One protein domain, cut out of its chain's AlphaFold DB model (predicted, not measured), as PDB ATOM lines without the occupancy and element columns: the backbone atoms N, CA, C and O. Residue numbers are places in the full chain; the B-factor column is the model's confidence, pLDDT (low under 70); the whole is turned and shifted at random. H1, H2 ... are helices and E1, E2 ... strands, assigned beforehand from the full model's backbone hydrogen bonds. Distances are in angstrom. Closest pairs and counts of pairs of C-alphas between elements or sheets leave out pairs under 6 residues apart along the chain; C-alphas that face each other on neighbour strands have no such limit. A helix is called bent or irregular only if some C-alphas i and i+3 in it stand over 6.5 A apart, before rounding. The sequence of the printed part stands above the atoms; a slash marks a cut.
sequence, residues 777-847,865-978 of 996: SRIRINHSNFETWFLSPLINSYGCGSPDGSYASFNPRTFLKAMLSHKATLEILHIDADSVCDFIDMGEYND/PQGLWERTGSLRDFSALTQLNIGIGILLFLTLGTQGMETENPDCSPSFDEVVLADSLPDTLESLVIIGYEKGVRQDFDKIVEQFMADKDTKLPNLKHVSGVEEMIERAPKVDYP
ATOM      1  N   SER A 777      97.508  99.297 171.013       77.19
ATOM      2  CA  SER A 777      98.649  99.165 171.920       77.19
ATOM      3  C   SER A 777      99.606  98.049 171.520       77.19
ATOM      4  O   SER A 777     100.748  98.034 171.973       77.19
ATOM      5  N   ARG A 778      99.190  97.114 170.657       77.56
ATOM      6  CA  ARG A 778     100.022  95.980 170.238       77.56
ATOM      7  C   ARG A 778      99.809  95.652 168.767       77.56
ATOM      8  O   ARG A 778      98.677  95.450 168.346       77.56
ATOM      9  N   ILE A 779     100.900  95.551 168.016       76.81
ATOM     10  CA  ILE A 779     100.916  95.062 166.633       76.81
ATOM     11  C   ILE A 779     101.865  93.869 166.584       76.81
ATOM     12  O   ILE A 779     103.000  93.966 167.054       76.81
ATOM     13  N   ARG A 780     101.403  92.740 166.040       75.94
ATOM     14  CA  ARG A 780     102.204  91.524 165.889       75.94
ATOM     15  C   ARG A 780     101.991  90.906 164.511       75.94
ATOM     16  O   ARG A 780     100.896  90.449 164.221       75.94
ATOM     17  N   ILE A 781     103.067  90.845 163.736       74.75
ATOM     18  CA  ILE A 781     103.157  90.251 162.405       74.75
ATOM     19  C   ILE A 781     104.282  89.215 162.479       74.75
ATOM     20  O   ILE A 781     105.445  89.596 162.546       74.75
ATOM     21  N   ASN A 782     103.950  87.924 162.571       62.62
ATOM     22  CA  ASN A 782     104.958  86.845 162.606       62.62
ATOM     23  C   ASN A 782     105.366  86.390 161.190       62.62
ATOM     24  O   ASN A 782     106.356  85.700 161.039       62.62
ATOM     25  N   HIS A 783     104.567  86.751 160.189       62.06
ATOM     26  CA  HIS A 783     104.728  86.573 158.748       62.06
ATOM     27  C   HIS A 783     103.638  87.474 158.120       62.06
ATOM     28  O   HIS A 783     102.688  87.835 158.819       62.06
ATOM     29  N   SER A 784     103.746  87.921 156.870       56.34
ATOM     30  CA  SER A 784     102.621  88.593 156.199       56.34
ATOM     31  C   SER A 784     102.674  88.330 154.713       56.34
ATOM     32  O   SER A 784     103.651  88.699 154.070       56.34
ATOM     33  N   ASN A 785     101.595  87.757 154.192       55.59
ATOM     34  CA  ASN A 785     101.312  87.706 152.768       55.59
ATOM     35  C   ASN A 785     100.243  88.740 152.324       55.59
ATOM     36  O   ASN A 785      99.766  88.730 151.198       55.59
ATOM     37  N   PHE A 786      99.866  89.683 153.196       60.31
ATOM     38  CA  PHE A 786      99.146  90.879 152.750       60.31
ATOM     39  C   PHE A 786     100.131  91.916 152.226       60.31
ATOM     40  O   PHE A 786     101.130  92.218 152.895       60.31
ATOM     41  N   GLU A 787      99.811  92.537 151.088       66.00
ATOM     42  CA  GLU A 787     100.517  93.751 150.692       66.00
ATOM     43  C   GLU A 787     100.290  94.833 151.752       66.00
ATOM     44  O   GLU A 787      99.244  94.922 152.407       66.00
ATOM     45  N   THR A 788     101.267  95.717 151.922       68.88
ATOM     46  CA  THR A 788     101.158  96.776 152.941       68.88
ATOM     47  C   THR A 788      99.970  97.714 152.706       68.88
ATOM     48  O   THR A 788      99.465  98.324 153.652       68.88
ATOM     49  N   TRP A 789      99.496  97.813 151.466       65.50
ATOM     50  CA  TRP A 789      98.293  98.562 151.121       65.50
ATOM     51  C   TRP A 789      97.027  98.018 151.784       65.50
ATOM     52  O   TRP A 789      96.225  98.824 152.247       65.50
ATOM     53  N   PHE A 790      96.910  96.701 151.957       68.12
ATOM     54  CA  PHE A 790      95.818  96.058 152.700       68.12
ATOM     55  C   PHE A 790      95.981  96.205 154.208       68.12
ATOM     56  O   PHE A 790      95.026  96.471 154.940       68.12
ATOM     57  N   LEU A 791      97.221  96.093 154.687       71.69
ATOM     58  CA  LEU A 791      97.521  96.293 156.101       71.69
ATOM     59  C   LEU A 791      97.267  97.737 156.543       71.69
ATOM     60  O   LEU A 791      97.010  97.965 157.717       71.69
ATOM     61  N   SER A 792      97.330  98.728 155.652       72.31
ATOM     62  CA  SER A 792      97.222 100.142 156.027       72.31
ATOM     63  C   SER A 792      95.832 100.533 156.575       72.31
ATOM     64  O   SER A 792      95.777 101.086 157.682       72.31
ATOM     65  N   PRO A 793      94.697 100.232 155.910       68.94
ATOM     66  CA  PRO A 793      93.362 100.395 156.493       68.94
ATOM     67  C   PRO A 793      93.150  99.582 157.774       68.94
ATOM     68  O   PRO A 793      92.556 100.089 158.733       68.94
ATOM     69  N   LEU A 794      93.690  98.354 157.814       72.62
ATOM     70  CA  LEU A 794      93.637  97.486 158.989       72.62
ATOM     71  C   LEU A 794      94.356  98.140 160.159       72.62
ATOM     72  O   LEU A 794      93.699  98.447 161.133       72.62
ATOM     73  N   ILE A 795      95.636  98.490 160.038       72.19
ATOM     74  CA  ILE A 795      96.423  99.175 161.075       72.19
ATOM     75  C   ILE A 795      95.775 100.492 161.497       72.19
ATOM     76  O   ILE A 795      95.863 100.866 162.661       72.19
ATOM     77  N   ASN A 796      95.107 101.223 160.602       68.00
ATOM     78  CA  ASN A 796      94.398 102.443 160.992       68.00
ATOM     79  C   ASN A 796      93.167 102.175 161.883       68.00
ATOM     80  O   ASN A 796      92.781 103.071 162.633       68.00
ATOM     81  N   SER A 797      92.595 100.968 161.850       55.28
ATOM     82  CA  SER A 797      91.321 100.635 162.503       55.28
ATOM     83  C   SER A 797      91.436  99.543 163.594       55.28
ATOM     84  O   SER A 797      90.816  99.673 164.647       55.28
ATOM     85  N   TYR A 798      92.273  98.512 163.411       51.78
ATOM     86  CA  TYR A 798      92.481  97.319 164.259       51.78
ATOM     87  C   TYR A 798      93.930  96.797 164.196       51.78
ATOM     88  O   TYR A 798      94.709  97.150 163.317       51.78
ATOM     89  N   GLY A 799      94.317  95.926 165.133       48.25
ATOM     90  CA  GLY A 799      95.545  95.128 165.005       48.25
ATOM     91  C   GLY A 799      95.257  93.796 164.301       48.25
ATOM     92  O   GLY A 799      94.280  93.149 164.666       48.25
ATOM     93  N   CYS A 800      96.097  93.373 163.344       47.69
ATOM     94  CA  CYS A 800      95.912  92.128 162.570       47.69
ATOM     95  C   CYS A 800      97.234  91.379 162.274       47.69
ATOM     96  O   CYS A 800      98.241  92.024 161.981       47.69
ATOM     97  N   GLY A 801      97.219  90.041 162.447       44.22
ATOM     98  CA  GLY A 801      96.978  88.996 161.414       44.22
ATOM     99  C   GLY A 801      97.984  88.752 160.269       44.22
ATOM    100  O   GLY A 801      98.463  89.702 159.667       44.22
ATOM    101  N   SER A 802      98.223  87.471 159.926       39.78
ATOM    102  CA  SER A 802      99.062  86.969 158.811       39.78
ATOM    103  C   SER A 802      98.267  86.001 157.924       39.78
ATOM    104  O   SER A 802      97.633  85.116 158.491       39.78
ATOM    105  N   PRO A 803      98.379  86.072 156.586       41.88
ATOM    106  CA  PRO A 803      97.966  85.005 155.682       41.88
ATOM    107  C   PRO A 803      99.173  84.320 155.001       41.88
ATOM    108  O   PRO A 803     100.342  84.651 155.230       41.88
ATOM    109  N   ASP A 804      98.817  83.339 154.192       41.62
ATOM    110  CA  ASP A 804      99.491  82.223 153.531       41.62
ATOM    111  C   ASP A 804     100.474  82.558 152.387       41.62
ATOM    112  O   ASP A 804     100.078  82.844 151.273       41.62
ATOM    113  N   GLY A 805     101.782  82.415 152.611       42.97
ATOM    114  CA  GLY A 805     102.721  81.841 151.621       42.97
ATOM    115  C   GLY A 805     102.900  82.402 150.187       42.97
ATOM    116  O   GLY A 805     103.715  81.832 149.464       42.97
ATOM    117  N   SER A 806     102.236  83.468 149.726       44.16
ATOM    118  CA  SER A 806     102.473  84.055 148.390       44.16
ATOM    119  C   SER A 806     103.482  85.229 148.410       44.16
ATOM    120  O   SER A 806     104.035  85.599 149.448       44.16
ATOM    121  N   TYR A 807     103.863  85.742 147.234       48.47
ATOM    122  CA  TYR A 807     104.856  86.819 147.084       48.47
ATOM    123  C   TYR A 807     104.171  88.197 147.200       48.47
ATOM    124  O   TYR A 807     103.970  88.875 146.194       48.47
ATOM    125  N   ALA A 808     103.801  88.632 148.407       53.81
ATOM    126  CA  ALA A 808     103.299  89.992 148.631       53.81
ATOM    127  C   ALA A 808     104.421  90.977 148.994       53.81
ATOM    128  O   ALA A 808     105.258  90.710 149.861       53.81
ATOM    129  N   SER A 809     104.420  92.155 148.364       59.03
ATOM    130  CA  SER A 809     105.410  93.199 148.648       59.03
ATOM    131  C   SER A 809     105.132  93.891 149.997       59.03
ATOM    132  O   SER A 809     104.091  94.523 150.217       59.03
ATOM    133  N   PHE A 810     106.078  93.793 150.938       70.12
ATOM    134  CA  PHE A 810     106.041  94.570 152.181       70.12
ATOM    135  C   PHE A 810     106.754  95.915 151.978       70.12
ATOM    136  O   PHE A 810     107.951  95.947 151.707       70.12
ATOM    137  N   ASN A 811     106.039  97.034 152.129       74.31
ATOM    138  CA  ASN A 811     106.571  98.391 151.987       74.31
ATOM    139  C   ASN A 811     106.740  99.067 153.368       74.31
ATOM    140  O   ASN A 811     105.765  99.572 153.938       74.31
ATOM    141  N   PRO A 812     107.970  99.181 153.908       76.44
ATOM    142  CA  PRO A 812     108.199  99.754 155.237       76.44
ATOM    143  C   PRO A 812     107.732 101.210 155.390       76.44
ATOM    144  O   PRO A 812     107.373 101.626 156.494       76.44
ATOM    145  N   ARG A 813     107.713 102.001 154.306       77.25
ATOM    146  CA  ARG A 813     107.300 103.416 154.337       77.25
ATOM    147  C   ARG A 813     105.797 103.545 154.527       77.25
ATOM    148  O   ARG A 813     105.358 104.295 155.403       77.25
ATOM    149  N   THR A 814     105.021 102.830 153.720       76.31
ATOM    150  CA  THR A 814     103.555 102.805 153.829       76.31
ATOM    151  C   THR A 814     103.144 102.270 155.198       76.31
ATOM    152  O   THR A 814     102.299 102.867 155.867       76.31
ATOM    153  N   PHE A 815     103.835 101.232 155.676       82.38
ATOM    154  CA  PHE A 815     103.611 100.647 156.995       82.38
ATOM    155  C   PHE A 815     103.874 101.649 158.132       82.38
ATOM    156  O   PHE A 815     103.022 101.844 159.001       82.38
ATOM    157  N   LEU A 816     105.003 102.372 158.097       84.75
ATOM    158  CA  LEU A 816     105.309 103.413 159.084       84.75
ATOM    159  C   LEU A 816     104.253 104.527 159.086       84.75
ATOM    160  O   LEU A 816     103.789 104.936 160.150       84.75
ATOM    161  N   LYS A 817     103.838 105.009 157.906       83.81
ATOM    162  CA  LYS A 817     102.789 106.039 157.783       83.81
ATOM    163  C   LYS A 817     101.447 105.562 158.345       83.81
ATOM    164  O   LYS A 817     100.754 106.350 158.999       83.81
ATOM    165  N   ALA A 818     101.104 104.289 158.152       82.00
ATOM    166  CA  ALA A 818      99.915 103.690 158.747       82.00
ATOM    167  C   ALA A 818     100.016 103.673 160.279       82.00
ATOM    168  O   ALA A 818      99.121 104.180 160.946       82.00
ATOM    169  N   MET A 819     101.140 103.216 160.839       88.06
ATOM    170  CA  MET A 819     101.351 103.149 162.291       88.06
ATOM    171  C   MET A 819     101.416 104.505 163.003       88.06
ATOM    172  O   MET A 819     101.153 104.574 164.203       88.06
ATOM    173  N   LEU A 820     101.806 105.586 162.319       87.12
ATOM    174  CA  LEU A 820     101.985 106.906 162.943       87.12
ATOM    175  C   LEU A 820     100.696 107.483 163.556       87.12
ATOM    176  O   LEU A 820     100.784 108.376 164.404       87.12
ATOM    177  N   SER A 821      99.517 106.970 163.187       82.44
ATOM    178  CA  SER A 821      98.254 107.273 163.878       82.44
ATOM    179  C   SER A 821      98.253 106.807 165.342       82.44
ATOM    180  O   SER A 821      97.615 107.447 166.175       82.44
ATOM    181  N   HIS A 822      99.051 105.788 165.679       85.12
ATOM    182  CA  HIS A 822      99.129 105.140 166.998       85.12
ATOM    183  C   HIS A 822     100.383 105.501 167.798       85.12
ATOM    184  O   HIS A 822     100.712 104.850 168.790       85.12
ATOM    185  N   LYS A 823     101.105 106.564 167.421       88.12
ATOM    186  CA  LYS A 823     102.367 106.966 168.078       88.12
ATOM    187  C   LYS A 823     102.255 107.235 169.590       88.12
ATOM    188  O   LYS A 823     103.249 107.192 170.314       88.12
ATOM    189  N   ALA A 824     101.053 107.542 170.077       87.69
ATOM    190  CA  ALA A 824     100.784 107.787 171.493       87.69
ATOM    191  C   ALA A 824     100.320 106.537 172.263       87.69
ATOM    192  O   ALA A 824     100.311 106.572 173.490       87.69
ATOM    193  N   THR A 825      99.920 105.469 171.568       85.62
ATOM    194  CA  THR A 825      99.238 104.309 172.168       85.62
ATOM    195  C   THR A 825      99.988 102.998 171.978       85.62
ATOM    196  O   THR A 825      99.844 102.120 172.820       85.62
ATOM    197  N   LEU A 826     100.794 102.856 170.922       86.94
ATOM    198  CA  LEU A 826     101.478 101.608 170.591       86.94
ATOM    199  C   LEU A 826     102.581 101.275 171.611       86.94
ATOM    200  O   LEU A 826     103.598 101.961 171.670       86.94
ATOM    201  N   GLU A 827     102.392 100.198 172.375       89.62
ATOM    202  CA  GLU A 827     103.296  99.705 173.423       89.62
ATOM    203  C   GLU A 827     104.210  98.567 172.953       89.62
ATOM    204  O   GLU A 827     105.371  98.502 173.372       89.62
ATOM    205  N   ILE A 828     103.696  97.666 172.107       87.44
ATOM    206  CA  ILE A 828     104.402  96.466 171.632       87.44
ATOM    207  C   ILE A 828     104.321  96.392 170.110       87.44
ATOM    208  O   ILE A 828     103.230  96.370 169.542       87.44
ATOM    209  N   LEU A 829     105.474  96.285 169.457       89.44
ATOM    210  CA  LEU A 829     105.580  96.052 168.021       89.44
ATOM    211  C   LEU A 829     106.399  94.789 167.764       89.44
ATOM    212  O   LEU A 829     107.565  94.724 168.145       89.44
ATOM    213  N   HIS A 830     105.797  93.801 167.112       86.25
ATOM    214  CA  HIS A 830     106.474  92.606 166.625       86.25
ATOM    215  C   HIS A 830     106.293  92.488 165.107       86.25
ATOM    216  O   HIS A 830     105.155  92.450 164.651       86.25
ATOM    217  N   ILE A 831     107.385  92.456 164.338       84.94
ATOM    218  CA  ILE A 831     107.371  92.345 162.872       84.94
ATOM    219  C   ILE A 831     108.481  91.402 162.410       84.94
ATOM    220  O   ILE A 831     109.665  91.743 162.457       84.94
ATOM    221  N   ASP A 832     108.090  90.254 161.886       80.50
ATOM    222  CA  ASP A 832     108.965  89.289 161.234       80.50
ATOM    223  C   ASP A 832     108.535  89.105 159.770       80.50
ATOM    224  O   ASP A 832     107.883  88.137 159.399       80.50
ATOM    225  N   ALA A 833     108.827  90.116 158.943       75.06
ATOM    226  CA  ALA A 833     108.464  90.162 157.518       75.06
ATOM    227  C   ALA A 833     109.667  90.480 156.604       75.06
ATOM    228  O   ALA A 833     109.520  90.799 155.427       75.06
ATOM    229  N   ASP A 834     110.892  90.384 157.132       73.56
ATOM    230  CA  ASP A 834     112.128  90.748 156.422       73.56
ATOM    231  C   ASP A 834     112.403  89.891 155.174       73.56
ATOM    232  O   ASP A 834     113.250  90.242 154.357       73.56
ATOM    233  N   SER A 835     111.797  88.707 155.059       62.25
ATOM    234  CA  SER A 835     112.039  87.775 153.949       62.25
ATOM    235  C   SER A 835     111.283  88.093 152.666       62.25
ATOM    236  O   SER A 835     111.632  87.518 151.640       62.25
ATOM    237  N   VAL A 836     110.269  88.955 152.746       56.12
ATOM    238  CA  VAL A 836     109.358  89.339 151.649       56.12
ATOM    239  C   VAL A 836     109.424  90.847 151.362       56.12
ATOM    240  O   VAL A 836     108.595  91.417 150.660       56.12
ATOM    241  N   CYS A 837     110.418  91.523 151.941       61.84
ATOM    242  CA  CYS A 837     110.630  92.947 151.760       61.84
ATOM    243  C   CYS A 837     111.581  93.175 150.575       61.84
ATOM    244  O   CYS A 837     112.787  92.940 150.689       61.84
ATOM    245  N   ASP A 838     111.055  93.663 149.452       53.94
ATOM    246  CA  ASP A 838     111.880  94.141 148.343       53.94
ATOM    247  C   ASP A 838     112.439  95.522 148.699       53.94
ATOM    248  O   ASP A 838     111.782  96.552 148.595       53.94
ATOM    249  N   PHE A 839     113.689  95.550 149.153       54.22
ATOM    250  CA  PHE A 839     114.411  96.788 149.470       54.22
ATOM    251  C   PHE A 839     114.955  97.512 148.218       54.22
ATOM    252  O   PHE A 839     115.806  98.399 148.333       54.22
ATOM    253  N   ILE A 840     114.516  97.095 147.027       41.78
ATOM    254  CA  ILE A 840     115.021  97.525 145.722       41.78
ATOM    255  C   ILE A 840     114.064  98.574 145.137       41.78
ATOM    256  O   ILE A 840     112.874  98.328 144.998       41.78
ATOM    257  N   ASP A 841     114.636  99.734 144.811       43.94
ATOM    258  CA  ASP A 841     114.089 100.784 143.945       43.94
ATOM    259  C   ASP A 841     112.729 101.405 144.345       43.94
ATOM    260  O   ASP A 841     111.682 101.231 143.720       43.94
ATOM    261  N   MET A 842     112.755 102.226 145.400       43.56
ATOM    262  CA  MET A 842     111.615 103.062 145.819       43.56
ATOM    263  C   MET A 842     111.259 104.163 144.797       43.56
ATOM    264  O   MET A 842     110.238 104.835 144.968       43.56
ATOM    265  N   GLY A 843     112.092 104.381 143.771       40.53
ATOM    266  CA  GLY A 843     111.806 105.289 142.663       40.53
ATOM    267  C   GLY A 843     110.968 104.611 141.580       40.53
ATOM    268  O   GLY A 843     109.945 105.162 141.179       40.53
ATOM    269  N   GLU A 844     111.324 103.385 141.190       38.31
ATOM    270  CA  GLU A 844     110.532 102.580 140.249       38.31
ATOM    271  C   GLU A 844     109.198 102.095 140.841       38.31
ATOM    272  O   GLU A 844     108.219 102.004 140.108       38.31
ATOM    273  N   TYR A 845     109.075 101.884 142.158       42.19
ATOM    274  CA  TYR A 845     107.780 101.531 142.779       42.19
ATOM    275  C   TYR A 845     106.728 102.654 142.709       42.19
ATOM    276  O   TYR A 845     105.527 102.382 142.730       42.19
ATOM    277  N   ASN A 846     107.163 103.915 142.617       41.38
ATOM    278  CA  ASN A 846     106.272 105.062 142.423       41.38
ATOM    279  C   ASN A 846     105.807 105.181 140.956       41.38
ATOM    280  O   ASN A 846     104.708 105.679 140.707       41.38
ATOM    281  N   ASP A 847     106.617 104.700 140.007       36.16
ATOM    282  CA  ASP A 847     106.358 104.791 138.565       36.16
ATOM    283  C   ASP A 847     105.709 103.515 137.982       36.16
ATOM    284  O   ASP A 847     104.896 103.622 137.062       36.16
ATOM    285  N   PRO A 865      93.618 105.391 152.697       64.06
ATOM    286  CA  PRO A 865      93.239 105.995 153.966       64.06
ATOM    287  C   PRO A 865      93.495 107.504 153.964       64.06
ATOM    288  O   PRO A 865      94.602 107.971 153.684       64.06
ATOM    289  N   GLN A 866      92.476 108.288 154.324       61.81
ATOM    290  CA  GLN A 866      92.541 109.744 154.231       61.81
ATOM    291  C   GLN A 866      93.730 110.323 155.025       61.81
ATOM    292  O   GLN A 866      93.866 110.114 156.235       61.81
ATOM    293  N   GLY A 867      94.590 111.082 154.339       67.94
ATOM    294  CA  GLY A 867      95.743 111.757 154.943       67.94
ATOM    295  C   GLY A 867      96.927 110.840 155.270       67.94
ATOM    296  O   GLY A 867      97.818 111.263 156.007       67.94
ATOM    297  N   LEU A 868      96.973 109.603 154.753       74.81
ATOM    298  CA  LEU A 868      98.093 108.673 154.960       74.81
ATOM    299  C   LEU A 868      99.434 109.291 154.533       74.81
ATOM    300  O   LEU A 868     100.401 109.270 155.301       74.81
ATOM    301  N   TRP A 869      99.490 109.900 153.345       74.75
ATOM    302  CA  TRP A 869     100.730 110.471 152.809       74.75
ATOM    303  C   TRP A 869     101.201 111.740 153.514       74.75
ATOM    304  O   TRP A 869     102.406 111.988 153.546       74.75
ATOM    305  N   GLU A 870     100.297 112.492 154.141       79.38
ATOM    306  CA  GLU A 870     100.612 113.729 154.871       79.38
ATOM    307  C   GLU A 870     101.350 113.460 156.197       79.38
ATOM    308  O   GLU A 870     101.995 114.349 156.759       79.38
ATOM    309  N   ARG A 871     101.291 112.221 156.703       83.50
ATOM    310  CA  ARG A 871     101.935 111.821 157.961       83.50
ATOM    311  C   ARG A 871     103.450 111.755 157.797       83.50
ATOM    312  O   ARG A 871     103.970 111.089 156.898       83.50
ATOM    313  N   THR A 872     104.158 112.409 158.714       85.56
ATOM    314  CA  THR A 872     105.622 112.389 158.798       85.56
ATOM    315  C   THR A 872     106.078 112.006 160.205       85.56
ATOM    316  O   THR A 872     105.443 112.395 161.188       85.56
ATOM    317  N   GLY A 873     107.142 111.205 160.306       87.06
ATOM    318  CA  GLY A 873     107.673 110.730 161.586       87.06
ATOM    319  C   GLY A 873     108.670 109.576 161.459       87.06
ATOM    320  O   GLY A 873     109.068 109.186 160.361       87.06
ATOM    321  N   SER A 874     109.078 109.036 162.599       90.00
ATOM    322  CA  SER A 874     110.089 107.989 162.779       90.00
ATOM    323  C   SER A 874     109.729 107.083 163.963       90.00
ATOM    324  O   SER A 874     108.811 107.383 164.727       90.00
ATOM    325  N   LEU A 875     110.485 105.998 164.173       90.81
ATOM    326  CA  LEU A 875     110.315 105.140 165.356       90.81
ATOM    327  C   LEU A 875     110.484 105.892 166.688       90.81
ATOM    328  O   LEU A 875     109.872 105.513 167.685       90.81
ATOM    329  N   ARG A 876     111.247 106.988 166.713       91.31
ATOM    330  CA  ARG A 876     111.438 107.815 167.911       91.31
ATOM    331  C   ARG A 876     110.159 108.522 168.369       91.31
ATOM    332  O   ARG A 876     110.026 108.832 169.550       91.31
ATOM    333  N   ASP A 877     109.216 108.764 167.460       91.88
ATOM    334  CA  ASP A 877     107.972 109.482 167.762       91.88
ATOM    335  C   ASP A 877     106.966 108.641 168.569       91.88
ATOM    336  O   ASP A 877     105.965 109.174 169.059       91.88
ATOM    337  N   PHE A 878     107.223 107.338 168.737       93.12
ATOM    338  CA  PHE A 878     106.356 106.416 169.468       93.12
ATOM    339  C   PHE A 878     106.579 106.506 170.984       93.12
ATOM    340  O   PHE A 878     107.357 105.760 171.573       93.12
ATOM    341  N   SER A 879     105.851 107.417 171.628       92.50
ATOM    342  CA  SER A 879     105.972 107.742 173.061       92.50
ATOM    343  C   SER A 879     105.488 106.664 174.042       92.50
ATOM    344  O   SER A 879     105.712 106.805 175.242       92.50
ATOM    345  N   ALA A 880     104.811 105.619 173.562       91.56
ATOM    346  CA  ALA A 880     104.342 104.499 174.382       91.56
ATOM    347  C   ALA A 880     105.129 103.201 174.140       91.56
ATOM    348  O   ALA A 880     104.964 102.249 174.902       91.56
ATOM    349  N   LEU A 881     105.997 103.148 173.121       94.38
ATOM    350  CA  LEU A 881     106.623 101.901 172.683       94.38
ATOM    351  C   LEU A 881     107.655 101.434 173.713       94.38
ATOM    352  O   LEU A 881     108.646 102.121 173.974       94.38
ATOM    353  N   THR A 882     107.414 100.259 174.294       95.94
ATOM    354  CA  THR A 882     108.268  99.637 175.319       95.94
ATOM    355  C   THR A 882     108.909  98.339 174.838       95.94
ATOM    356  O   THR A 882     109.988  97.986 175.318       95.94
ATOM    357  N   GLN A 883     108.299  97.634 173.884       96.12
ATOM    358  CA  GLN A 883     108.823  96.381 173.337       96.12
ATOM    359  C   GLN A 883     108.842  96.420 171.810       96.12
ATOM    360  O   GLN A 883     107.810  96.653 171.180       96.12
ATOM    361  N   LEU A 884     110.011  96.163 171.227       95.25
ATOM    362  CA  LEU A 884     110.222  96.121 169.784       95.25
ATOM    363  C   LEU A 884     110.909  94.809 169.401       95.25
ATOM    364  O   LEU A 884     112.047  94.569 169.787       95.25
ATOM    365  N   ASN A 885     110.226  93.972 168.631       93.62
ATOM    366  CA  ASN A 885     110.738  92.705 168.124       93.62
ATOM    367  C   ASN A 885     110.670  92.757 166.602       93.62
ATOM    368  O   ASN A 885     109.578  92.802 166.051       93.62
ATOM    369  N   ILE A 886     111.791  92.834 165.906       91.56
ATOM    370  CA  ILE A 886     111.756  93.252 164.507       91.56
ATOM    371  C   ILE A 886     112.906  92.661 163.706       91.56
ATOM    372  O   ILE A 886     114.026  92.542 164.209       91.56
ATOM    373  N   GLY A 887     112.624  92.298 162.457       89.06
ATOM    374  CA  GLY A 887     113.649  91.938 161.486       89.06
ATOM    375  C   GLY A 887     114.673  93.062 161.286       89.06
ATOM    376  O   GLY A 887     114.328  94.247 161.272       89.06
ATOM    377  N   ILE A 888     115.955  92.705 161.183       86.50
ATOM    378  CA  ILE A 888     117.058  93.673 161.059       86.50
ATOM    379  C   ILE A 888     116.918  94.596 159.838       86.50
ATOM    380  O   ILE A 888     117.243  95.778 159.931       86.50
ATOM    381  N   GLY A 889     116.412  94.095 158.711       82.69
ATOM    382  CA  GLY A 889     116.183  94.878 157.500       82.69
ATOM    383  C   GLY A 889     115.133  95.956 157.734       82.69
ATOM    384  O   GLY A 889     115.441  97.146 157.647       82.69
ATOM    385  N   ILE A 890     113.915  95.564 158.111       85.19
ATOM    386  CA  ILE A 890     112.818  96.503 158.377       85.19
ATOM    387  C   ILE A 890     113.201  97.481 159.496       85.19
ATOM    388  O   ILE A 890     112.931  98.674 159.362       85.19
ATOM    389  N   LEU A 891     113.884  97.036 160.558       90.12
ATOM    390  CA  LEU A 891     114.371  97.915 161.629       90.12
ATOM    391  C   LEU A 891     115.207  99.071 161.078       90.12
ATOM    392  O   LEU A 891     114.925 100.232 161.377       90.12
ATOM    393  N   LEU A 892     116.214  98.768 160.259       84.75
ATOM    394  CA  LEU A 892     117.092  99.786 159.687       84.75
ATOM    395  C   LEU A 892     116.335 100.726 158.752       84.75
ATOM    396  O   LEU A 892     116.538 101.937 158.816       84.75
ATOM    397  N   PHE A 893     115.395 100.215 157.961       80.50
ATOM    398  CA  PHE A 893     114.546 101.071 157.137       80.50
ATOM    399  C   PHE A 893     113.705 102.023 157.987       80.50
ATOM    400  O   PHE A 893     113.783 103.234 157.797       80.50
ATOM    401  N   LEU A 894     112.963 101.517 158.974       86.56
ATOM    402  CA  LEU A 894     112.100 102.338 159.832       86.56
ATOM    403  C   LEU A 894     112.871 103.421 160.609       86.56
ATOM    404  O   LEU A 894     112.302 104.465 160.941       86.56
ATOM    405  N   THR A 895     114.170 103.222 160.855       83.56
ATOM    406  CA  THR A 895     115.027 104.216 161.525       83.56
ATOM    407  C   THR A 895     115.383 105.435 160.671       83.56
ATOM    408  O   THR A 895     115.740 106.465 161.245       83.56
ATOM    409  N   LEU A 896     115.231 105.363 159.342       81.88
ATOM    410  CA  LEU A 896     115.376 106.515 158.437       81.88
ATOM    411  C   LEU A 896     114.222 107.522 158.591       81.88
ATOM    412  O   LEU A 896     114.359 108.694 158.239       81.88
ATOM    413  N   GLY A 897     113.080 107.069 159.120       80.19
ATOM    414  CA  GLY A 897     111.846 107.846 159.166       80.19
ATOM    415  C   GLY A 897     111.245 108.095 157.779       80.19
ATOM    416  O   GLY A 897     111.862 107.870 156.739       80.19
ATOM    417  N   THR A 898     110.012 108.594 157.743       79.56
ATOM    418  CA  THR A 898     109.251 108.754 156.492       79.56
ATOM    419  C   THR A 898     109.914 109.700 155.488       79.56
ATOM    420  O   THR A 898     109.709 109.525 154.296       79.56
ATOM    421  N   GLN A 899     110.670 110.698 155.967       73.31
ATOM    422  CA  GLN A 899     111.374 111.684 155.132       73.31
ATOM    423  C   GLN A 899     112.713 111.155 154.605       73.31
ATOM    424  O   GLN A 899     113.079 111.436 153.470       73.31
ATOM    425  N   GLY A 900     113.444 110.358 155.395       68.75
ATOM    426  CA  GLY A 900     114.681 109.718 154.931       68.75
ATOM    427  C   GLY A 900     114.431 108.674 153.838       68.75
ATOM    428  O   GLY A 900     115.323 108.378 153.053       68.75
ATOM    429  N   MET A 901     113.199 108.163 153.753       70.00
ATOM    430  CA  MET A 901     112.729 107.246 152.711       70.00
ATOM    431  C   MET A 901     112.231 107.948 151.426       70.00
ATOM    432  O   MET A 901     111.767 107.263 150.520       70.00
ATOM    433  N   GLU A 902     112.261 109.287 151.336       61.12
ATOM    434  CA  GLU A 902     111.717 110.084 150.211       61.12
ATOM    435  C   GLU A 902     112.759 110.467 149.139       61.12
ATOM    436  O   GLU A 902     112.533 111.384 148.352       61.12
ATOM    437  N   THR A 903     113.915 109.799 149.089       53.91
ATOM    438  CA  THR A 903     115.026 110.173 148.195       53.91
ATOM    439  C   THR A 903     114.633 110.196 146.711       53.91
ATOM    440  O   THR A 903     114.159 109.199 146.177       53.91
ATOM    441  N   GLU A 904     114.916 111.314 146.026       43.66
ATOM    442  CA  GLU A 904     114.559 111.593 144.617       43.66
ATOM    443  C   GLU A 904     115.347 110.784 143.558       43.66
ATOM    444  O   GLU A 904     115.161 111.011 142.364       43.66
ATOM    445  N   ASN A 905     116.254 109.880 143.953       47.78
ATOM    446  CA  ASN A 905     117.115 109.134 143.027       47.78
ATOM    447  C   ASN A 905     116.814 107.617 143.076       47.78
ATOM    448  O   ASN A 905     117.261 106.975 144.030       47.78
ATOM    449  N   PRO A 906     116.105 107.050 142.076       46.28
ATOM    450  CA  PRO A 906     115.727 105.627 142.004       46.28
ATOM    451  C   PRO A 906     116.930 104.670 142.115       46.28
ATOM    452  O   PRO A 906     116.915 103.698 142.862       46.28
ATOM    453  N   ASP A 907     118.050 105.047 141.488       43.00
ATOM    454  CA  ASP A 907     119.273 104.238 141.402       43.00
ATOM    455  C   ASP A 907     120.101 104.181 142.707       43.00
ATOM    456  O   ASP A 907     121.166 103.555 142.757       43.00
ATOM    457  N   CYS A 908     119.689 104.882 143.768       46.28
ATOM    458  CA  CYS A 908     120.400 104.910 145.047       46.28
ATOM    459  C   CYS A 908     119.580 104.211 146.130       46.28
ATOM    460  O   CYS A 908     118.712 104.823 146.749       46.28
ATOM    461  N   SER A 909     119.922 102.955 146.439       51.12
ATOM    462  CA  SER A 909     119.500 102.342 147.701       51.12
ATOM    463  C   SER A 909     119.896 103.268 148.864       51.12
ATOM    464  O   SER A 909     121.035 103.755 148.875       51.12
ATOM    465  N   PRO A 910     119.004 103.539 149.834       55.38
ATOM    466  CA  PRO A 910     119.329 104.416 150.949       55.38
ATOM    467  C   PRO A 910     120.553 103.865 151.689       55.38
ATOM    468  O   PRO A 910     120.559 102.721 152.141       55.38
ATOM    469  N   SER A 911     121.623 104.663 151.775       60.56
ATOM    470  CA  SER A 911     122.816 104.259 152.517       60.56
ATOM    471  C   SER A 911     122.531 104.328 154.015       60.56
ATOM    472  O   SER A 911     122.175 105.381 154.543       60.56
ATOM    473  N   PHE A 912     122.745 103.214 154.714       67.81
ATOM    474  CA  PHE A 912     122.662 103.154 156.174       67.81
ATOM    475  C   PHE A 912     123.904 103.723 156.878       67.81
ATOM    476  O   PHE A 912     123.981 103.674 158.103       67.81
ATOM    477  N   ASP A 913     124.884 104.264 156.141       64.69
ATOM    478  CA  ASP A 913     126.156 104.735 156.710       64.69
ATOM    479  C   ASP A 913     126.006 105.880 157.723       64.69
ATOM    480  O   ASP A 913     126.891 106.065 158.561       64.69
ATOM    481  N   GLU A 914     124.904 106.632 157.662       65.75
ATOM    482  CA  GLU A 914     124.603 107.747 158.569       65.75
ATOM    483  C   GLU A 914     123.616 107.374 159.691       65.75
ATOM    484  O   GLU A 914     123.353 108.187 160.580       65.75
ATOM    485  N   VAL A 915     123.079 106.147 159.689       73.94
ATOM    486  CA  VAL A 915     122.085 105.710 160.676       73.94
ATOM    487  C   VAL A 915     122.760 105.385 162.002       73.94
ATOM    488  O   VAL A 915     123.526 104.429 162.125       73.94
ATOM    489  N   VAL A 916     122.401 106.139 163.038       84.25
ATOM    490  CA  VAL A 916     122.750 105.812 164.422       84.25
ATOM    491  C   VAL A 916     121.524 105.210 165.098       84.25
ATOM    492  O   VAL A 916     120.672 105.927 165.615       84.25
ATOM    493  N   LEU A 917     121.442 103.876 165.104       87.62
ATOM    494  CA  LEU A 917     120.266 103.121 165.559       87.62
ATOM    495  C   LEU A 917     119.755 103.564 166.945       87.62
ATOM    496  O   LEU A 917     118.553 103.710 167.143       87.62
ATOM    497  N   ALA A 918     120.656 103.846 167.890       87.38
ATOM    498  CA  ALA A 918     120.286 104.292 169.234       87.38
ATOM    499  C   ALA A 918     119.614 105.682 169.272       87.38
ATOM    500  O   ALA A 918     118.830 105.939 170.179       87.38
ATOM    501  N   ASP A 919     119.898 106.567 168.308       88.12
ATOM    502  CA  ASP A 919     119.289 107.903 168.222       88.12
ATOM    503  C   ASP A 919     117.903 107.880 167.550       88.12
ATOM    504  O   ASP A 919     117.126 108.824 167.718       88.12
ATOM    505  N   SER A 920     117.588 106.811 166.813       87.75
ATOM    506  CA  SER A 920     116.326 106.645 166.076       87.75
ATOM    507  C   SER A 920     115.269 105.825 166.825       87.75
ATOM    508  O   SER A 920     114.132 105.733 166.360       87.75
ATOM    509  N   LEU A 921     115.618 105.227 167.967       93.69
ATOM    510  CA  LEU A 921     114.702 104.458 168.811       93.69
ATOM    511  C   LEU A 921     114.076 105.339 169.911       93.69
ATOM    512  O   LEU A 921     114.700 106.304 170.353       93.69
ATOM    513  N   PRO A 922     112.846 105.037 170.363       93.31
ATOM    514  CA  PRO A 922     112.181 105.827 171.394       93.31
ATOM    515  C   PRO A 922     112.812 105.623 172.782       93.31
ATOM    516  O   PRO A 922     113.159 104.509 173.173       93.31
ATOM    517  N   ASP A 923     112.888 106.704 173.567       91.06
ATOM    518  CA  ASP A 923     113.502 106.711 174.907       91.06
ATOM    519  C   ASP A 923     112.777 105.780 175.908       91.06
ATOM    520  O   ASP A 923     113.320 105.438 176.960       91.06
ATOM    521  N   THR A 924     111.536 105.388 175.609       93.62
ATOM    522  CA  THR A 924     110.677 104.509 176.422       93.62
ATOM    523  C   THR A 924     110.945 103.022 176.213       93.62
ATOM    524  O   THR A 924     110.405 102.205 176.959       93.62
ATOM    525  N   LEU A 925     111.768 102.661 175.225       95.81
ATOM    526  CA  LEU A 925     112.011 101.274 174.853       95.81
ATOM    527  C   LEU A 925     112.708 100.508 175.988       95.81
ATOM    528  O   LEU A 925     113.800 100.871 176.420       95.81
ATOM    529  N   GLU A 926     112.084  99.427 176.457       96.75
ATOM    530  CA  GLU A 926     112.610  98.557 177.512       96.75
ATOM    531  C   GLU A 926     113.222  97.257 176.973       96.75
ATOM    532  O   GLU A 926     114.125  96.695 177.604       96.75
ATOM    533  N   SER A 927     112.746  96.775 175.822       96.69
ATOM    534  CA  SER A 927     113.189  95.526 175.199       96.69
ATOM    535  C   SER A 927     113.310  95.662 173.683       96.69
ATOM    536  O   SER A 927     112.364  96.113 173.036       96.69
ATOM    537  N   LEU A 928     114.438  95.213 173.124       96.25
ATOM    538  CA  LEU A 928     114.679  95.100 171.684       96.25
ATOM    539  C   LEU A 928     115.085  93.667 171.321       96.25
ATOM    540  O   LEU A 928     116.076  93.146 171.833       96.25
ATOM    541  N   VAL A 929     114.355  93.047 170.404       95.75
ATOM    542  CA  VAL A 929     114.678  91.732 169.843       95.75
ATOM    543  C   VAL A 929     114.917  91.895 168.346       95.75
ATOM    544  O   VAL A 929     114.013  92.311 167.626       95.75
ATOM    545  N   ILE A 930     116.130  91.587 167.883       94.00
ATOM    546  CA  ILE A 930     116.497  91.661 166.464       94.00
ATOM    547  C   ILE A 930     116.370  90.265 165.852       94.00
ATOM    548  O   ILE A 930     117.074  89.339 166.241       94.00
ATOM    549  N   ILE A 931     115.455  90.101 164.904       90.94
ATOM    550  CA  ILE A 931     115.157  88.802 164.292       90.94
ATOM    551  C   ILE A 931     116.009  88.636 163.026       90.94
ATOM    552  O   ILE A 931     116.160  89.570 162.235       90.94
ATOM    553  N   GLY A 932     116.591  87.449 162.831       86.75
ATOM    554  CA  GLY A 932     117.310  87.098 161.605       86.75
ATOM    555  C   GLY A 932     118.639  87.827 161.375       86.75
ATOM    556  O   GLY A 932     119.130  87.816 160.247       86.75
ATOM    557  N   TYR A 933     119.215  88.470 162.397       91.06
ATOM    558  CA  TYR A 933     120.578  89.006 162.338       91.06
ATOM    559  C   TYR A 933     121.599  87.908 162.666       91.06
ATOM    560  O   TYR A 933     121.552  87.304 163.736       91.06
ATOM    561  N   GLU A 934     122.543  87.683 161.750       90.44
ATOM    562  CA  GLU A 934     123.656  86.750 161.922       90.44
ATOM    563  C   GLU A 934     124.992  87.489 161.762       90.44
ATOM    564  O   GLU A 934     125.297  88.058 160.706       90.44
ATOM    565  N   LYS A 935     125.799  87.479 162.829       88.50
ATOM    566  CA  LYS A 935     127.082  88.185 162.867       88.50
ATOM    567  C   LYS A 935     128.053  87.626 161.823       88.50
ATOM    568  O   LYS A 935     128.365  86.437 161.830       88.50
ATOM    569  N   GLY A 936     128.611  88.501 160.986       85.12
ATOM    570  CA  GLY A 936     129.598  88.142 159.962       85.12
ATOM    571  C   GLY A 936     129.016  87.821 158.583       85.12
ATOM    572  O   GLY A 936     129.794  87.624 157.647       85.12
ATOM    573  N   VAL A 937     127.686  87.803 158.424       85.62
ATOM    574  CA  VAL A 937     127.027  87.600 157.119       85.62
ATOM    575  C   VAL A 937     126.982  88.898 156.303       85.62
ATOM    576  O   VAL A 937     127.252  88.887 155.101       85.62
ATOM    577  N   ARG A 938     126.686  90.035 156.945       81.19
ATOM    578  CA  ARG A 938     126.520  91.361 156.317       81.19
ATOM    579  C   ARG A 938     127.346  92.408 157.069       81.19
ATOM    580  O   ARG A 938     126.969  92.842 158.153       81.19
ATOM    581  N   GLN A 939     128.474  92.827 156.485       81.25
ATOM    582  CA  GLN A 939     129.425  93.749 157.135       81.25
ATOM    583  C   GLN A 939     128.830  95.133 157.443       81.25
ATOM    584  O   GLN A 939     129.239  95.789 158.401       81.25
ATOM    585  N   ASP A 940     127.879  95.585 156.631       78.56
ATOM    586  CA  ASP A 940     127.145  96.832 156.829       78.56
ATOM    587  C   ASP A 940     126.213  96.760 158.050       78.56
ATOM    588  O   ASP A 940     126.197  97.686 158.859       78.56
ATOM    589  N   PHE A 941     125.516  95.636 158.250       87.06
ATOM    590  CA  PHE A 941     124.710  95.399 159.455       87.06
ATOM    591  C   PHE A 941     125.577  95.240 160.704       87.06
ATOM    592  O   PHE A 941     125.262  95.825 161.739       87.06
ATOM    593  N   ASP A 942     126.699  94.521 160.599       87.75
ATOM    594  CA  ASP A 942     127.638  94.337 161.710       87.75
ATOM    595  C   ASP A 942     128.135  95.678 162.258       87.75
ATOM    596  O   ASP A 942     128.095  95.909 163.465       87.75
ATOM    597  N   LYS A 943     128.535  96.601 161.375       87.94
ATOM    598  CA  LYS A 943     128.999  97.941 161.760       87.94
ATOM    599  C   LYS A 943     127.938  98.705 162.567       87.94
ATOM    600  O   LYS A 943     128.273  99.328 163.575       87.94
ATOM    601  N   ILE A 944     126.675  98.648 162.146       88.31
ATOM    602  CA  ILE A 944     125.566  99.369 162.793       88.31
ATOM    603  C   ILE A 944     125.203  98.731 164.136       88.31
ATOM    604  O   ILE A 944     125.038  99.441 165.130       88.31
ATOM    605  N   VAL A 945     125.110  97.400 164.194       90.69
ATOM    606  CA  VAL A 945     124.783  96.671 165.428       90.69
ATOM    607  C   VAL A 945     125.904  96.816 166.461       90.69
ATOM    608  O   VAL A 945     125.624  97.037 167.640       90.69
ATOM    609  N   GLU A 946     127.174  96.780 166.051       91.75
ATOM    610  CA  GLU A 946     128.308  97.014 166.954       91.75
ATOM    611  C   GLU A 946     128.308  98.440 167.520       91.75
ATOM    612  O   GLU A 946     128.517  98.626 168.723       91.75
ATOM    613  N   GLN A 947     128.003  99.444 166.690       91.12
ATOM    614  CA  GLN A 947     127.843 100.823 167.154       91.12
ATOM    615  C   GLN A 947     126.650 100.971 168.110       91.12
ATOM    616  O   GLN A 947     126.777 101.601 169.160       91.12
ATOM    617  N   PHE A 948     125.510 100.346 167.804       93.75
ATOM    618  CA  PHE A 948     124.341 100.325 168.684       93.75
ATOM    619  C   PHE A 948     124.662  99.724 170.056       93.75
ATOM    620  O   PHE A 948     124.325 100.312 171.083       93.75
ATOM    621  N   MET A 949     125.359  98.585 170.089       93.56
ATOM    622  CA  MET A 949     125.737  97.924 171.340       93.56
ATOM    623  C   MET A 949     126.694  98.767 172.191       93.56
ATOM    624  O   MET A 949     126.643  98.669 173.418       93.56
ATOM    625  N   ALA A 950     127.525  99.611 171.571       91.25
ATOM    626  CA  ALA A 950     128.376 100.570 172.276       91.25
ATOM    627  C   ALA A 950     127.584 101.763 172.848       91.25
ATOM    628  O   ALA A 950     127.881 102.232 173.948       91.25
ATOM    629  N   ASP A 951     126.564 102.230 172.127       90.88
ATOM    630  CA  ASP A 951     125.809 103.442 172.455       90.88
ATOM    631  C   ASP A 951     124.615 103.199 173.404       90.88
ATOM    632  O   ASP A 951     124.233 104.110 174.151       90.88
ATOM    633  N   LYS A 952     124.031 101.990 173.406       89.94
ATOM    634  CA  LYS A 952     122.734 101.681 174.045       89.94
ATOM    635  C   LYS A 952     122.625 102.120 175.508       89.94
ATOM    636  O   LYS A 952     121.627 102.723 175.883       89.94
ATOM    637  N   ASP A 953     123.664 101.902 176.318       87.81
ATOM    638  CA  ASP A 953     123.620 102.191 177.761       87.81
ATOM    639  C   ASP A 953     123.662 103.702 178.048       87.81
ATOM    640  O   ASP A 953     123.249 104.155 179.115       87.81
ATOM    641  N   THR A 954     124.175 104.491 177.101       89.00
ATOM    642  CA  THR A 954     124.286 105.950 177.233       89.00
ATOM    643  C   THR A 954     123.080 106.685 176.661       89.00
ATOM    644  O   THR A 954     122.664 107.693 177.232       89.00
ATOM    645  N   LYS A 955     122.523 106.185 175.553       87.44
ATOM    646  CA  LYS A 955     121.455 106.851 174.799       87.44
ATOM    647  C   LYS A 955     120.055 106.318 175.110       87.44
ATOM    648  O   LYS A 955     119.108 107.090 175.040       87.44
ATOM    649  N   LEU A 956     119.921 105.054 175.521       90.56
ATOM    650  CA  LEU A 956     118.640 104.403 175.823       90.56
ATOM    651  C   LEU A 956     118.635 103.862 177.268       90.56
ATOM    652  O   LEU A 956     118.727 102.655 177.488       90.56
ATOM    653  N   PRO A 957     118.514 104.731 178.290       86.75
ATOM    654  CA  PRO A 957     118.670 104.340 179.698       86.75
ATOM    655  C   PRO A 957     117.586 103.378 180.212       86.75
ATOM    656  O   PRO A 957     117.769 102.758 181.260       86.75
ATOM    657  N   ASN A 958     116.457 103.270 179.507       91.12
ATOM    658  CA  ASN A 958     115.356 102.378 179.868       91.12
ATOM    659  C   ASN A 958     115.474 100.984 179.231       91.12
ATOM    660  O   ASN A 958     114.770 100.075 179.675       91.12
ATOM    661  N   LEU A 959     116.375 100.794 178.259       93.56
ATOM    662  CA  LEU A 959     116.550  99.538 177.534       93.56
ATOM    663  C   LEU A 959     117.255  98.505 178.423       93.56
ATOM    664  O   LEU A 959     118.450  98.596 178.699       93.56
ATOM    665  N   LYS A 960     116.499  97.509 178.889       91.25
ATOM    666  CA  LYS A 960     116.959  96.469 179.827       91.25
ATOM    667  C   LYS A 960     117.368  95.189 179.113       91.25
ATOM    668  O   LYS A 960     118.281  94.501 179.569       91.25
ATOM    669  N   HIS A 961     116.675  94.853 178.028       91.81
ATOM    670  CA  HIS A 961     116.815  93.573 177.344       91.81
ATOM    671  C   HIS A 961     117.111  93.790 175.861       91.81
ATOM    672  O   HIS A 961     116.367  94.475 175.168       91.81
ATOM    673  N   VAL A 962     118.211  93.202 175.387       93.81
ATOM    674  CA  VAL A 962     118.555  93.122 173.964       93.81
ATOM    675  C   VAL A 962     118.819  91.659 173.634       93.81
ATOM    676  O   VAL A 962     119.528  90.978 174.376       93.81
ATOM    677  N   SER A 963     118.224  91.151 172.563       92.38
ATOM    678  CA  SER A 963     118.390  89.763 172.109       92.38
ATOM    679  C   SER A 963     118.463  89.711 170.584       92.38
ATOM    680  O   SER A 963     118.045  90.659 169.922       92.38
ATOM    681  N   GLY A 964     119.022  88.632 170.028       88.50
ATOM    682  CA  GLY A 964     119.215  88.524 168.579       88.50
ATOM    683  C   GLY A 964     120.488  89.187 168.044       88.50
ATOM    684  O   GLY A 964     120.562  89.476 166.860       88.50
ATOM    685  N   VAL A 965     121.465  89.485 168.916       89.50
ATOM    686  CA  VAL A 965     122.766  90.092 168.551       89.50
ATOM    687  C   VAL A 965     123.921  89.102 168.708       89.50
ATOM    688  O   VAL A 965     124.747  88.963 167.811       89.50
ATOM    689  N   GLU A 966     124.011  88.437 169.865       84.81
ATOM    690  CA  GLU A 966     125.054  87.435 170.142       84.81
ATOM    691  C   GLU A 966     124.685  86.048 169.602       84.81
ATOM    692  O   GLU A 966     125.553  85.301 169.157       84.81
ATOM    693  N   GLU A 967     123.393  85.731 169.635       87.06
ATOM    694  CA  GLU A 967     122.793  84.509 169.111       87.06
ATOM    695  C   GLU A 967     121.681  84.925 168.150       87.06
ATOM    696  O   GLU A 967     120.855  85.776 168.496       87.06
ATOM    697  N   MET A 968     121.701  84.368 166.939       88.56
ATOM    698  CA  MET A 968     120.682  84.634 165.931       88.56
ATOM    699  C   MET A 968     119.343  84.088 166.424       88.56
ATOM    700  O   MET A 968     119.234  82.918 166.782       88.56
ATOM    701  N   ILE A 969     118.318  84.934 166.405       87.81
ATOM    702  CA  ILE A 969     116.938  84.484 166.574       87.81
ATOM    703  C   ILE A 969     116.429  84.080 165.199       87.81
ATOM    704  O   ILE A 969     116.432  84.897 164.272       87.81
ATOM    705  N   GLU A 970     116.046  82.812 165.076       82.25
ATOM    706  CA  GLU A 970     115.452  82.279 163.856       82.25
ATOM    707  C   GLU A 970     114.190  83.069 163.506       82.25
ATOM    708  O   GLU A 970     113.410  83.452 164.382       82.25
ATOM    709  N   ARG A 971     114.033  83.345 162.211       78.00
ATOM    710  CA  ARG A 971     112.791  83.902 161.684       78.00
ATOM    711  C   ARG A 971     111.681  82.873 161.865       78.00
ATOM    712  O   ARG A 971     111.956  81.671 161.908       78.00
ATOM    713  N   ALA A 972     110.443  83.338 161.930       67.75
ATOM    714  CA  ALA A 972     109.287  82.476 161.798       67.75
ATOM    715  C   ALA A 972     109.446  81.602 160.541       67.75
ATOM    716  O   ALA A 972     109.970  82.077 159.523       67.75
ATOM    717  N   PRO A 973     109.062  80.315 160.618       58.47
ATOM    718  CA  PRO A 973     109.174  79.416 159.483       58.47
ATOM    719  C   PRO A 973     108.444  80.018 158.283       58.47
ATOM    720  O   PRO A 973     107.320  80.506 158.399       58.47
ATOM    721  N   LYS A 974     109.123  80.016 157.134       55.62
ATOM    722  CA  LYS A 974     108.492  80.374 155.873       55.62
ATOM    723  C   LYS A 974     107.505  79.292 155.492       55.62
ATOM    724  O   LYS A 974     107.815  78.106 155.556       55.62
ATOM    725  N   VAL A 975     106.357  79.735 155.025       53.00
ATOM    726  CA  VAL A 975     105.261  78.888 154.575       53.00
ATOM    727  C   VAL A 975     105.410  78.739 153.073       53.00
ATOM    728  O   VAL A 975     104.602  79.255 152.312       53.00
ATOM    729  N   ASP A 976     106.524  78.158 152.627       48.34
ATOM    730  CA  ASP A 976     106.835  78.206 151.197       48.34
ATOM    731  C   ASP A 976     105.911  77.280 150.377       48.34
ATOM    732  O   ASP A 976     105.753  77.543 149.194       48.34
ATOM    733  N   TYR A 977     105.260  76.272 150.988       51.31
ATOM    734  CA  TYR A 977     104.259  75.374 150.372       51.31
ATOM    735  C   TYR A 977     103.394  74.699 151.474       51.31
ATOM    736  O   TYR A 977     103.764  73.623 151.953       51.31
ATOM    737  N   PRO A 978     102.288  75.315 151.946       48.34
ATOM    738  CA  PRO A 978     101.487  74.814 153.083       48.34
ATOM    739  C   PRO A 978     100.861  73.427 152.840       48.34
ATOM    740  O   PRO A 978     100.544  72.690 153.772       48.34
TER     741      PRO A 978
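What this domain is: This is residues 777 to 847 and 865 to 978 of the 996 residues of the protein "Pisatin demethylase" of Talaromyces marneffei PM1 (UniProt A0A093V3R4). A parallel five-stranded sheet forms a curved wall, with H4 packed over one face near the model's middle and no named helix over the other. H1 and H2 lie side by side toward the E1 edge, H2 packing on H4; H6 and H7 pack together toward the E5 edge, and long links surround these parts. The printed part has 185 residues with seven named helices and five named strands, in the order E1 H1 H2 E2 H3 E3 H4 H5 H6 E4 H7 E5; the class is mixed, with under half of the residues in named elements. The sheet order is E1 E2 E3 E4 E5. The whole is compact, with a radius of gyration of the C-alphas of 15.7 A and spans of 39 by 36 by 36 A.

Where its parts are: The strands are E1, residues 778 to 781, beginning at C-alpha 778 (100.022, 95.980, 170.238); E2, 828 to 831; E3, 883 to 887, 13.5 A long; E4, 927 to 931, 13.0 A; and E5, 961 to 963, ending at C-alpha 963 (118.390, 89.763, 172.109). The helices are H1, 788 to 797, 14.3 A; H2, 812 to 822, 15.8 A; H3, 844 to 847; H4, 888 to 895, 10.7 A; H5, 897 to 900; H6, 917 to 920; and H7, 939 to 955, 23.4 A. H7 is irregular, C-alphas 950 and 953 being 7.4 A apart, with a kink of 31 degrees near residue 949.

How they stand to each other: Between the parallel neighbour strands, backbone N and O atoms are within hydrogen-bond range: N 779 and O 828 at 2.9 A across E1 and E2, N 885 and O 829 at 2.8 A across E2 and E3, N 929 and O 884 at 2.8 A across E3 and E4, and N 928 and O 961 at 2.9 A across E4 and E5. Strand-helix-strand units, parallel neighbour strands with helices between, are E1, H1 H2, E2 and E4, H7, E5, both with right-handed crossovers, and E3, H4 H5 H6, E4. H4 is on the sheet at a height of 9.3 A. The hub H2 touches H1 (C-alphas of Ser 792 and Ala 818 closest, 5.2 A) at a shallow tilt of 3 degrees, the same way. H2 touches H4 at a steep tilt of 59 degrees, C-alphas of Pro 812 and Ile 890 closest at 6.5 A, and H5, those of Arg 813 and Thr 898 closest at 6.1 A. H6 touches H7, C-alphas of Ala 918 and Phe 948 closest at 5.7 A. H3 touches no helix. O i to N i+4 pairs are all within range in H4, and in 4 of 6 in H1, 5 of 7 in H2 and 11 of 13 in H7; H3, H5 and H6 are too short for such a pair.

The domain as a whole: The C-alphas farthest apart, of Thr 954 and Pro 978, are 45.5 A apart. Residues 848 to 864 are not printed; C-alphas 847 and 865 are 20.3 A apart across the cut. The links H1 to H2, E2 to H3 and H5 to H6 are long. Mean pLDDT of the printed part is 75.4; 61 residues are under 70, among them 796 to 809, 835 to 847, 902 to 914 and 972 to 978.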